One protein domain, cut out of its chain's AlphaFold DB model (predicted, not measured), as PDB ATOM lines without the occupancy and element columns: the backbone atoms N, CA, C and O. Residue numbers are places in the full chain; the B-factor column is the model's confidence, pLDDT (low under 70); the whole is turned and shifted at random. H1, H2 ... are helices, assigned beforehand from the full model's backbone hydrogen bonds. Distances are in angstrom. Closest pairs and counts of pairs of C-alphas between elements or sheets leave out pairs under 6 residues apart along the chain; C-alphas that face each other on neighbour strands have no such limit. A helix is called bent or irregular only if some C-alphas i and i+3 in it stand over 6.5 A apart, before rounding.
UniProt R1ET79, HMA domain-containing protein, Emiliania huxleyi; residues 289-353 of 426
ATOM      1  N   ALA A 289       4.514 -19.163  21.355       35.16
ATOM      2  CA  ALA A 289       5.415 -19.576  22.430       35.16
ATOM      3  C   ALA A 289       5.115 -21.009  22.917       35.16
ATOM      4  O   ALA A 289       6.034 -21.823  23.002       35.16
ATOM      5  N   GLY A 290       3.841 -21.371  23.125       38.06
ATOM      6  CA  GLY A 290       3.448 -22.727  23.534       38.06
ATOM      7  C   GLY A 290       3.779 -23.802  22.494       38.06
ATOM      8  O   GLY A 290       4.134 -24.925  22.849       38.06
ATOM      9  N   PHE A 291       3.758 -23.448  21.205       40.19
ATOM     10  CA  PHE A 291       4.118 -24.368  20.120       40.19
ATOM     11  C   PHE A 291       5.594 -24.795  20.186       40.19
ATOM     12  O   PHE A 291       5.904 -25.949  19.905       40.19
ATOM     13  N   ASN A 292       6.504 -23.905  20.606       41.81
ATOM     14  CA  ASN A 292       7.930 -24.222  20.741       41.81
ATOM     15  C   ASN A 292       8.264 -24.882  22.092       41.81
ATOM     16  O   ASN A 292       9.188 -25.683  22.155       41.81
ATOM     17  N   THR A 293       7.479 -24.632  23.143       42.47
ATOM     18  CA  THR A 293       7.576 -25.372  24.414       42.47
ATOM     19  C   THR A 293       7.158 -26.836  24.247       42.47
ATOM     20  O   THR A 293       7.803 -27.723  24.800       42.47
ATOM     21  N   PHE A 294       6.129 -27.112  23.436       44.16
ATOM     22  CA  PHE A 294       5.647 -28.479  23.190       44.16
ATOM     23  C   PHE A 294       6.378 -29.208  22.065       44.16
ATOM     24  O   PHE A 294       6.680 -30.395  22.188       44.16
ATOM     25  N   LEU A 295       6.696 -28.514  20.966       45.81
ATOM     26  CA  LEU A 295       7.497 -29.110  19.901       45.81
ATOM     27  C   LEU A 295       8.993 -29.059  20.177       45.81
ATOM     28  O   LEU A 295       9.714 -29.774  19.499       45.81
ATOM     29  N   GLY A 296       9.476 -28.283  21.146       61.72
ATOM     30  CA  GLY A 296      10.887 -28.253  21.544       61.72
ATOM     31  C   GLY A 296      11.414 -29.650  21.895       61.72
ATOM     32  O   GLY A 296      12.374 -30.094  21.263       61.72
ATOM     33  N   PRO A 297      10.733 -30.396  22.787       58.62
ATOM     34  CA  PRO A 297      11.047 -31.796  23.069       58.62
ATOM     35  C   PRO A 297      10.824 -32.740  21.879       58.62
ATOM     36  O   PRO A 297      11.541 -33.726  21.751       58.62
ATOM     37  N   LEU A 298       9.867 -32.450  20.985       55.12
ATOM     38  CA  LEU A 298       9.607 -33.236  19.762       55.12
ATOM     39  C   LEU A 298      10.583 -32.930  18.610       55.12
ATOM     40  O   LEU A 298      10.734 -33.736  17.693       55.12
ATOM     41  N   ARG A 299      11.271 -31.787  18.656       66.62
ATOM     42  CA  ARG A 299      12.224 -31.295  17.657       66.62
ATOM     43  C   ARG A 299      13.378 -32.268  17.405       66.62
ATOM     44  O   ARG A 299      13.679 -32.494  16.235       66.62
ATOM     45  N   PRO A 300      14.021 -32.886  18.419       67.62
ATOM     46  CA  PRO A 300      15.018 -33.925  18.171       67.62
ATOM     47  C   PRO A 300      14.425 -35.162  17.481       67.62
ATOM     48  O   PRO A 300      15.092 -35.744  16.631       67.62
ATOM     49  N   TYR A 301      13.171 -35.532  17.759       71.06
ATOM     50  CA  TYR A 301      12.529 -36.688  17.126       71.06
ATOM     51  C   TYR A 301      12.117 -36.409  15.678       71.06
ATOM     52  O   TYR A 301      12.330 -37.256  14.817       71.06
ATOM     53  N   SER A 302      11.595 -35.218  15.368       69.56
ATOM     54  CA  SER A 302      11.287 -34.830  13.983       69.56
ATOM     55  C   SER A 302      12.556 -34.641  13.144       69.56
ATOM     56  O   SER A 302      12.592 -35.046  11.979       69.56
ATOM     57  N   ARG A 303      13.632 -34.121  13.752       80.69
ATOM     58  CA  ARG A 303      14.991 -34.123  13.183       80.69
ATOM     59  C   ARG A 303      15.482 -35.536  12.921       80.69
ATOM     60  O   ARG A 303      15.918 -35.820  11.811       80.69
ATOM     61  N   GLY A 304      15.352 -36.421  13.907       77.06
ATOM     62  CA  GLY A 304      15.710 -37.830  13.790       77.06
ATOM     63  C   GLY A 304      14.932 -38.530  12.679       77.06
ATOM     64  O   GLY A 304      15.531 -39.216  11.858       77.06
ATOM     65  N   ALA A 305      13.622 -38.300  12.579       68.75
ATOM     66  CA  ALA A 305      12.772 -38.864  11.535       68.75
ATOM     67  C   ALA A 305      13.132 -38.325  10.142       68.75
ATOM     68  O   ALA A 305      13.215 -39.099   9.191       68.75
ATOM     69  N   THR A 306      13.415 -37.024  10.023       71.19
ATOM     70  CA  THR A 306      13.855 -36.402   8.763       71.19
ATOM     71  C   THR A 306      15.222 -36.950   8.345       71.19
ATOM     72  O   THR A 306      15.392 -37.380   7.206       71.19
ATOM     73  N   ALA A 307      16.181 -37.026   9.273       80.56
ATOM     74  CA  ALA A 307      17.496 -37.613   9.027       80.56
ATOM     75  C   ALA A 307      17.397 -39.098   8.643       80.56
ATOM     76  O   ALA A 307      18.035 -39.522   7.684       80.56
ATOM     77  N   THR A 308      16.546 -39.869   9.326       79.62
ATOM     78  CA  THR A 308      16.298 -41.290   9.025       79.62
ATOM     79  C   THR A 308      15.666 -41.456   7.645       79.62
ATOM     80  O   THR A 308      16.111 -42.294   6.867       79.62
ATOM     81  N   PHE A 309      14.681 -40.625   7.294       81.62
ATOM     82  CA  PHE A 309      14.065 -40.620   5.966       81.62
ATOM     83  C   PHE A 309      15.101 -40.371   4.861       81.62
ATOM     84  O   PHE A 309      15.149 -41.119   3.881       81.62
ATOM     85  N   PHE A 310      15.970 -39.368   5.029       83.06
ATOM     86  CA  PHE A 310      17.034 -39.101   4.062       83.06
ATOM     87  C   PHE A 310      18.096 -40.206   4.050       83.06
ATOM     88  O   PHE A 310      18.520 -40.600   2.968       83.06
ATOM     89  N   ALA A 311      18.470 -40.778   5.196       85.56
ATOM     90  CA  ALA A 311      19.407 -41.901   5.265       85.56
ATOM     91  C   ALA A 311      18.881 -43.139   4.518       85.56
ATOM     92  O   ALA A 311      19.605 -43.731   3.719       85.56
ATOM     93  N   VAL A 312      17.600 -43.481   4.691       80.06
ATOM     94  CA  VAL A 312      16.939 -44.571   3.954       80.06
ATOM     95  C   VAL A 312      16.873 -44.262   2.455       80.06
ATOM     96  O   VAL A 312      17.144 -45.134   1.629       80.06
ATOM     97  N   ARG A 313      16.581 -43.012   2.073       80.88
ATOM     98  CA  ARG A 313      16.632 -42.557   0.671       80.88
ATOM     99  C   ARG A 313      18.034 -42.659   0.062       80.88
ATOM    100  O   ARG A 313      18.154 -43.022  -1.102       80.88
ATOM    101  N   TRP A 314      19.080 -42.363   0.829       92.12
ATOM    102  CA  TRP A 314      20.476 -42.504   0.402       92.12
ATOM    103  C   TRP A 314      20.900 -43.964   0.265       92.12
ATOM    104  O   TRP A 314      21.550 -44.307  -0.720       92.12
ATOM    105  N   ALA A 315      20.485 -44.830   1.189       89.94
ATOM    106  CA  ALA A 315      20.764 -46.264   1.133       89.94
ATOM    107  C   ALA A 315      20.023 -46.973  -0.017       89.94
ATOM    108  O   ALA A 315      20.542 -47.919  -0.599       89.94
ATOM    109  N   SER A 316      18.823 -46.499  -0.367       86.50
ATOM    110  CA  SER A 316      18.013 -47.037  -1.473       86.50
ATOM    111  C   SER A 316      18.351 -46.445  -2.848       86.50
ATOM    112  O   SER A 316      17.859 -46.936  -3.866       86.50
ATOM    113  N   ALA A 317      19.206 -45.420  -2.918       90.56
ATOM    114  CA  ALA A 317      19.643 -44.841  -4.183       90.56
ATOM    115  C   ALA A 317      20.633 -45.784  -4.894       90.56
ATOM    116  O   ALA A 317      21.824 -45.830  -4.578       90.56
ATOM    117  N   GLY A 318      20.136 -46.537  -5.881       89.31
ATOM    118  CA  GLY A 318      20.954 -47.427  -6.711       89.31
ATOM    119  C   GLY A 318      22.073 -46.695  -7.471       89.31
ATOM    120  O   GLY A 318      22.015 -45.484  -7.687       89.31
ATOM    121  N   HIS A 319      23.089 -47.439  -7.929       84.31
ATOM    122  CA  HIS A 319      24.303 -46.889  -8.563       84.31
ATOM    123  C   HIS A 319      24.059 -46.052  -9.838       84.31
ATOM    124  O   HIS A 319      24.944 -45.300 -10.233       84.31
ATOM    125  N   GLY A 320      22.870 -46.126 -10.444       82.88
ATOM    126  CA  GLY A 320      22.494 -45.348 -11.631       82.88
ATOM    127  C   GLY A 320      21.604 -44.124 -11.380       82.88
ATOM    128  O   GLY A 320      21.290 -43.418 -12.333       82.88
ATOM    129  N   GLN A 321      21.163 -43.851 -10.144       75.69
ATOM    130  CA  GLN A 321      20.291 -42.695  -9.895       75.69
ATOM    131  C   GLN A 321      21.082 -41.380  -9.778       75.69
ATOM    132  O   GLN A 321      22.177 -41.359  -9.204       75.69
ATOM    133  N   PRO A 322      20.532 -40.252 -10.268       80.12
ATOM    134  CA  PRO A 322      21.188 -38.952 -10.182       80.12
ATOM    135  C   PRO A 322      21.287 -38.481  -8.722       80.12
ATOM    136  O   PRO A 322      20.372 -37.868  -8.172       80.12
ATOM    137  N   LYS A 323      22.448 -38.720  -8.098       88.38
ATOM    138  CA  LYS A 323      22.728 -38.354  -6.694       88.38
ATOM    139  C   LYS A 323      22.619 -36.850  -6.427       88.38
ATOM    140  O   LYS A 323      22.353 -36.457  -5.299       88.38
ATOM    141  N   ARG A 324      22.767 -36.002  -7.454       83.94
ATOM    142  CA  ARG A 324      22.692 -34.534  -7.326       83.94
ATOM    143  C   ARG A 324      21.363 -34.059  -6.738       83.94
ATOM    144  O   ARG A 324      21.374 -33.259  -5.812       83.94
ATOM    145  N   ALA A 325      20.234 -34.586  -7.216       76.56
ATOM    146  CA  ALA A 325      18.919 -34.206  -6.696       76.56
ATOM    147  C   ALA A 325      18.760 -34.595  -5.218       76.56
ATOM    148  O   ALA A 325      18.195 -33.844  -4.425       76.56
ATOM    149  N   LEU A 326      19.318 -35.747  -4.836       81.94
ATOM    150  CA  LEU A 326      19.279 -36.228  -3.463       81.94
ATOM    151  C   LEU A 326      20.183 -35.402  -2.534       81.94
ATOM    152  O   LEU A 326      19.758 -35.078  -1.425       81.94
ATOM    153  N   VAL A 327      21.372 -34.990  -2.995       89.25
ATOM    154  CA  VAL A 327      22.239 -34.031  -2.280       89.25
ATOM    155  C   VAL A 327      21.489 -32.733  -2.025       89.25
ATOM    156  O   VAL A 327      21.398 -32.308  -0.877       89.25
ATOM    157  N   VAL A 328      20.902 -32.136  -3.063       80.94
ATOM    158  CA  VAL A 328      20.205 -30.848  -2.942       80.94
ATOM    159  C   VAL A 328      19.019 -30.947  -1.982       80.94
ATOM    160  O   VAL A 328      18.894 -30.114  -1.089       80.94
ATOM    161  N   ALA A 329      18.189 -31.989  -2.097       72.56
ATOM    162  CA  ALA A 329      17.059 -32.193  -1.192       72.56
ATOM    163  C   ALA A 329      17.504 -32.408   0.266       72.56
ATOM    164  O   ALA A 329      16.874 -31.876   1.177       72.56
ATOM    165  N   THR A 330      18.604 -33.138   0.485       84.75
ATOM    166  CA  THR A 330      19.166 -33.375   1.827       84.75
ATOM    167  C   THR A 330      19.716 -32.081   2.428       84.75
ATOM    168  O   THR A 330      19.436 -31.778   3.584       84.75
ATOM    169  N   VAL A 331      20.453 -31.293   1.639       84.50
ATOM    170  CA  VAL A 331      21.000 -29.997   2.065       84.50
ATOM    171  C   VAL A 331      19.875 -29.015   2.371       84.50
ATOM    172  O   VAL A 331      19.891 -28.399   3.430       84.50
ATOM    173  N   LEU A 332      18.867 -28.900   1.505       69.31
ATOM    174  CA  LEU A 332      17.744 -27.992   1.729       69.31
ATOM    175  C   LEU A 332      16.912 -28.401   2.947       69.31
ATOM    176  O   LEU A 332      16.542 -27.547   3.749       69.31
ATOM    177  N   ALA A 333      16.636 -29.696   3.116       74.94
ATOM    178  CA  ALA A 333      15.956 -30.188   4.307       74.94
ATOM    179  C   ALA A 333      16.768 -29.887   5.569       74.94
ATOM    180  O   ALA A 333      16.207 -29.359   6.521       74.94
ATOM    181  N   ALA A 334      18.085 -30.122   5.560       79.12
ATOM    182  CA  ALA A 334      18.953 -29.761   6.675       79.12
ATOM    183  C   ALA A 334      18.914 -28.249   6.956       79.12
ATOM    184  O   ALA A 334      18.658 -27.850   8.088       79.12
ATOM    185  N   LEU A 335      19.069 -27.403   5.935       76.00
ATOM    186  CA  LEU A 335      19.000 -25.948   6.084       76.00
ATOM    187  C   LEU A 335      17.668 -25.499   6.690       76.00
ATOM    188  O   LEU A 335      17.681 -24.691   7.605       76.00
ATOM    189  N   LEU A 336      16.532 -26.041   6.245       70.94
ATOM    190  CA  LEU A 336      15.210 -25.694   6.783       70.94
ATOM    191  C   LEU A 336      15.000 -26.227   8.206       70.94
ATOM    192  O   LEU A 336      14.482 -25.524   9.072       70.94
ATOM    193  N   THR A 337      15.426 -27.461   8.470       75.81
ATOM    194  CA  THR A 337      15.313 -28.110   9.781       75.81
ATOM    195  C   THR A 337      16.197 -27.445  10.844       75.81
ATOM    196  O   THR A 337      15.820 -27.430  12.023       75.81
ATOM    197  N   TYR A 338      17.341 -26.885  10.443       79.38
ATOM    198  CA  TYR A 338      18.290 -26.164  11.301       79.38
ATOM    199  C   TYR A 338      18.257 -24.641  11.101       79.38
ATOM    200  O   TYR A 338      19.062 -23.928  11.696       79.38
ATOM    201  N   MET A 339      17.318 -24.120  10.304       75.81
ATOM    202  CA  MET A 339      17.175 -22.683  10.043       75.81
ATOM    203  C   MET A 339      17.068 -21.864  11.337       75.81
ATOM    204  O   MET A 339      17.741 -20.839  11.424       75.81
ATOM    205  N   PRO A 340      16.300 -22.282  12.366       63.91
ATOM    206  CA  PRO A 340      16.229 -21.532  13.619       63.91
ATOM    207  C   PRO A 340      17.595 -21.381  14.306       63.91
ATOM    208  O   PRO A 340      17.899 -20.315  14.834       63.91
ATOM    209  N   GLU A 341      18.428 -22.421  14.284       78.25
ATOM    210  CA  GLU A 341      19.781 -22.410  14.843       78.25
ATOM    211  C   GLU A 341      20.757 -21.624  13.963       78.25
ATOM    212  O   GLU A 341      21.591 -20.895  14.490       78.25
ATOM    213  N   MET A 342      20.643 -21.711  12.635       68.88
ATOM    214  CA  MET A 342      21.462 -20.905  11.721       68.88
ATOM    215  C   MET A 342      21.177 -19.410  11.874       68.88
ATOM    216  O   MET A 342      22.111 -18.614  11.903       68.88
ATOM    217  N   LEU A 343      19.905 -19.033  12.024       60.69
ATOM    218  CA  LEU A 343      19.506 -17.656  12.314       60.69
ATOM    219  C   LEU A 343      20.055 -17.197  13.669       60.69
ATOM    220  O   LEU A 343      20.575 -16.090  13.767       60.69
ATOM    221  N   LEU A 344      20.021 -18.070  14.682       62.75
ATOM    222  CA  LEU A 344      20.628 -17.794  15.984       62.75
ATOM    223  C   LEU A 344      22.145 -17.558  15.877       62.75
ATOM    224  O   LEU A 344      22.656 -16.595  16.444       62.75
ATOM    225  N   PHE A 345      22.867 -18.393  15.121       70.75
ATOM    226  CA  PHE A 345      24.305 -18.217  14.868       70.75
ATOM    227  C   PHE A 345      24.620 -16.957  14.053       70.75
ATOM    228  O   PHE A 345      25.679 -16.364  14.241       70.75
ATOM    229  N   ALA A 346      23.704 -16.523  13.185       70.19
ATOM    230  CA  ALA A 346      23.821 -15.288  12.415       70.19
ATOM    231  C   ALA A 346      23.499 -14.016  13.232       70.19
ATOM    232  O   ALA A 346      23.475 -12.923  12.671       70.19
ATOM    233  N   GLY A 347      23.242 -14.142  14.539       63.75
ATOM    234  CA  GLY A 347      22.933 -13.014  15.419       63.75
ATOM    235  C   GLY A 347      21.469 -12.569  15.389       63.75
ATOM    236  O   GLY A 347      21.142 -11.539  15.976       63.75
ATOM    237  N   ALA A 348      20.570 -13.324  14.746       55.78
ATOM    238  CA  ALA A 348      19.140 -13.084  14.895       55.78
ATOM    239  C   ALA A 348      18.702 -13.476  16.314       55.78
ATOM    240  O   ALA A 348      19.135 -14.491  16.865       55.78
ATOM    241  N   THR A 349      17.801 -12.691  16.903       47.59
ATOM    242  CA  THR A 349      17.166 -13.049  18.174       47.59
ATOM    243  C   THR A 349      16.491 -14.411  18.037       47.59
ATOM    244  O   THR A 349      15.694 -14.619  17.119       47.59
ATOM    245  N   ALA A 350      16.821 -15.342  18.935       48.16
ATOM    246  CA  ALA A 350      16.271 -16.691  18.939       48.16
ATOM    247  C   ALA A 350      14.737 -16.655  18.832       48.16
ATOM    248  O   ALA A 350      14.079 -16.069  19.689       48.16
ATOM    249  N   LEU A 351      14.160 -17.312  17.815       45.72
ATOM    250  CA  LEU A 351      12.697 -17.373  17.638       45.72
ATOM    251  C   LEU A 351      11.971 -17.990  18.849       45.72
ATOM    252  O   LEU A 351      10.806 -17.696  19.089       45.72
ATOM    253  N   ALA A 352      12.659 -18.837  19.617       49.22
ATOM    254  CA  ALA A 352      12.449 -18.920  21.054       49.22
ATOM    255  C   ALA A 352      13.804 -19.164  21.714       49.22
ATOM    256  O   ALA A 352      14.599 -19.960  21.200       49.22
ATOM    257  N   PRO A 353      14.094 -18.474  22.813       47.38
ATOM    258  CA  PRO A 353      15.400 -18.556  23.415       47.38
ATOM    259  C   PRO A 353      15.539 -19.885  24.193       47.38
ATOM    260  O   PRO A 353      14.554 -20.393  24.733       47.38
TER     261      PRO A 353
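Overview. This is residues 289 to 353 of the 426 residues of the protein "HMA domain-containing protein" of Emiliania huxleyi (UniProt R1ET79). A long helical hairpin: H1b and H2 run side by side in opposite ways, joined by a loop at one end, while at the other end the bent first arm H1a continues one leg and the short helix H3 follows the other. After H3 the last residues, 346 to 353, fold back toward the start, and the first and last printed C-alphas are 10.1 A apart. The printed part has 65 residues with three named helices, H1, H2 and H3 in that order, and no named strand; the class is all helix. The whole is loose, with a radius of gyration of the C-alphas of 14.8 A, and flat, spanning 45 by 24 by 12 A.

Arrangement. Start at Ala 289, where H1, residues 289 to 315, begins. By its hydrogen bonds it was assigned as one helix, but it is bent: C-alphas 297 and 300 are 6.7 A apart. Read it as two arms, H1a, residues 289 to 297, and H1b, residues 300 to 315, whose lines stand at a steep tilt of 53 degrees. Go on to H2, residues 323 to 337, which touches H1b; look for their closest C-alphas at Phe 310 and Thr 330, 6.5 A apart. The two form a helical hairpin, with a shallow tilt of 2 degrees, opposite ways. Next comes H3, residues 339 to 345, close to H2 but not clearly touching it; their closest C-alphas, of Leu 335 and Met 342, are 8.0 A apart. H2 and H3 stand at a steep tilt of 66 degrees, the same way. H1a is apart from H2 and H3, and H1b is apart from H3. In the backbones of H1b, H2 and H3, every O i to N i+4 pair is within hydrogen-bond range; in H1a 4 of 5 are.

Along the chain. Find C-alpha 289 at (5.415, -19.576, 22.430), where H1a begins; it runs 13.5 A to C-alpha 297. H1b starts at C-alpha 300, (15.018, -33.925, 18.171), and runs 21.8 A to C-alpha 315. H2 covers 20.8 A from C-alpha 323 to C-alpha 337. H3 covers 9.7 A and ends at C-alpha 345, (24.305, -18.217, 14.868).

Size, cuts and confidence. The two C-alphas farthest apart, those of Ala 289 and Gly 320, are 46.0 A apart. The printed part has no cut. The link from H1b to H2 is short, with 7 residues, and the link from H2 to H3 is tight, with 1 residue. The mean pLDDT of the printed part is 70.1, and 26 residues are under 70, among them residues 289 to 300 and 347 to 353 of this model.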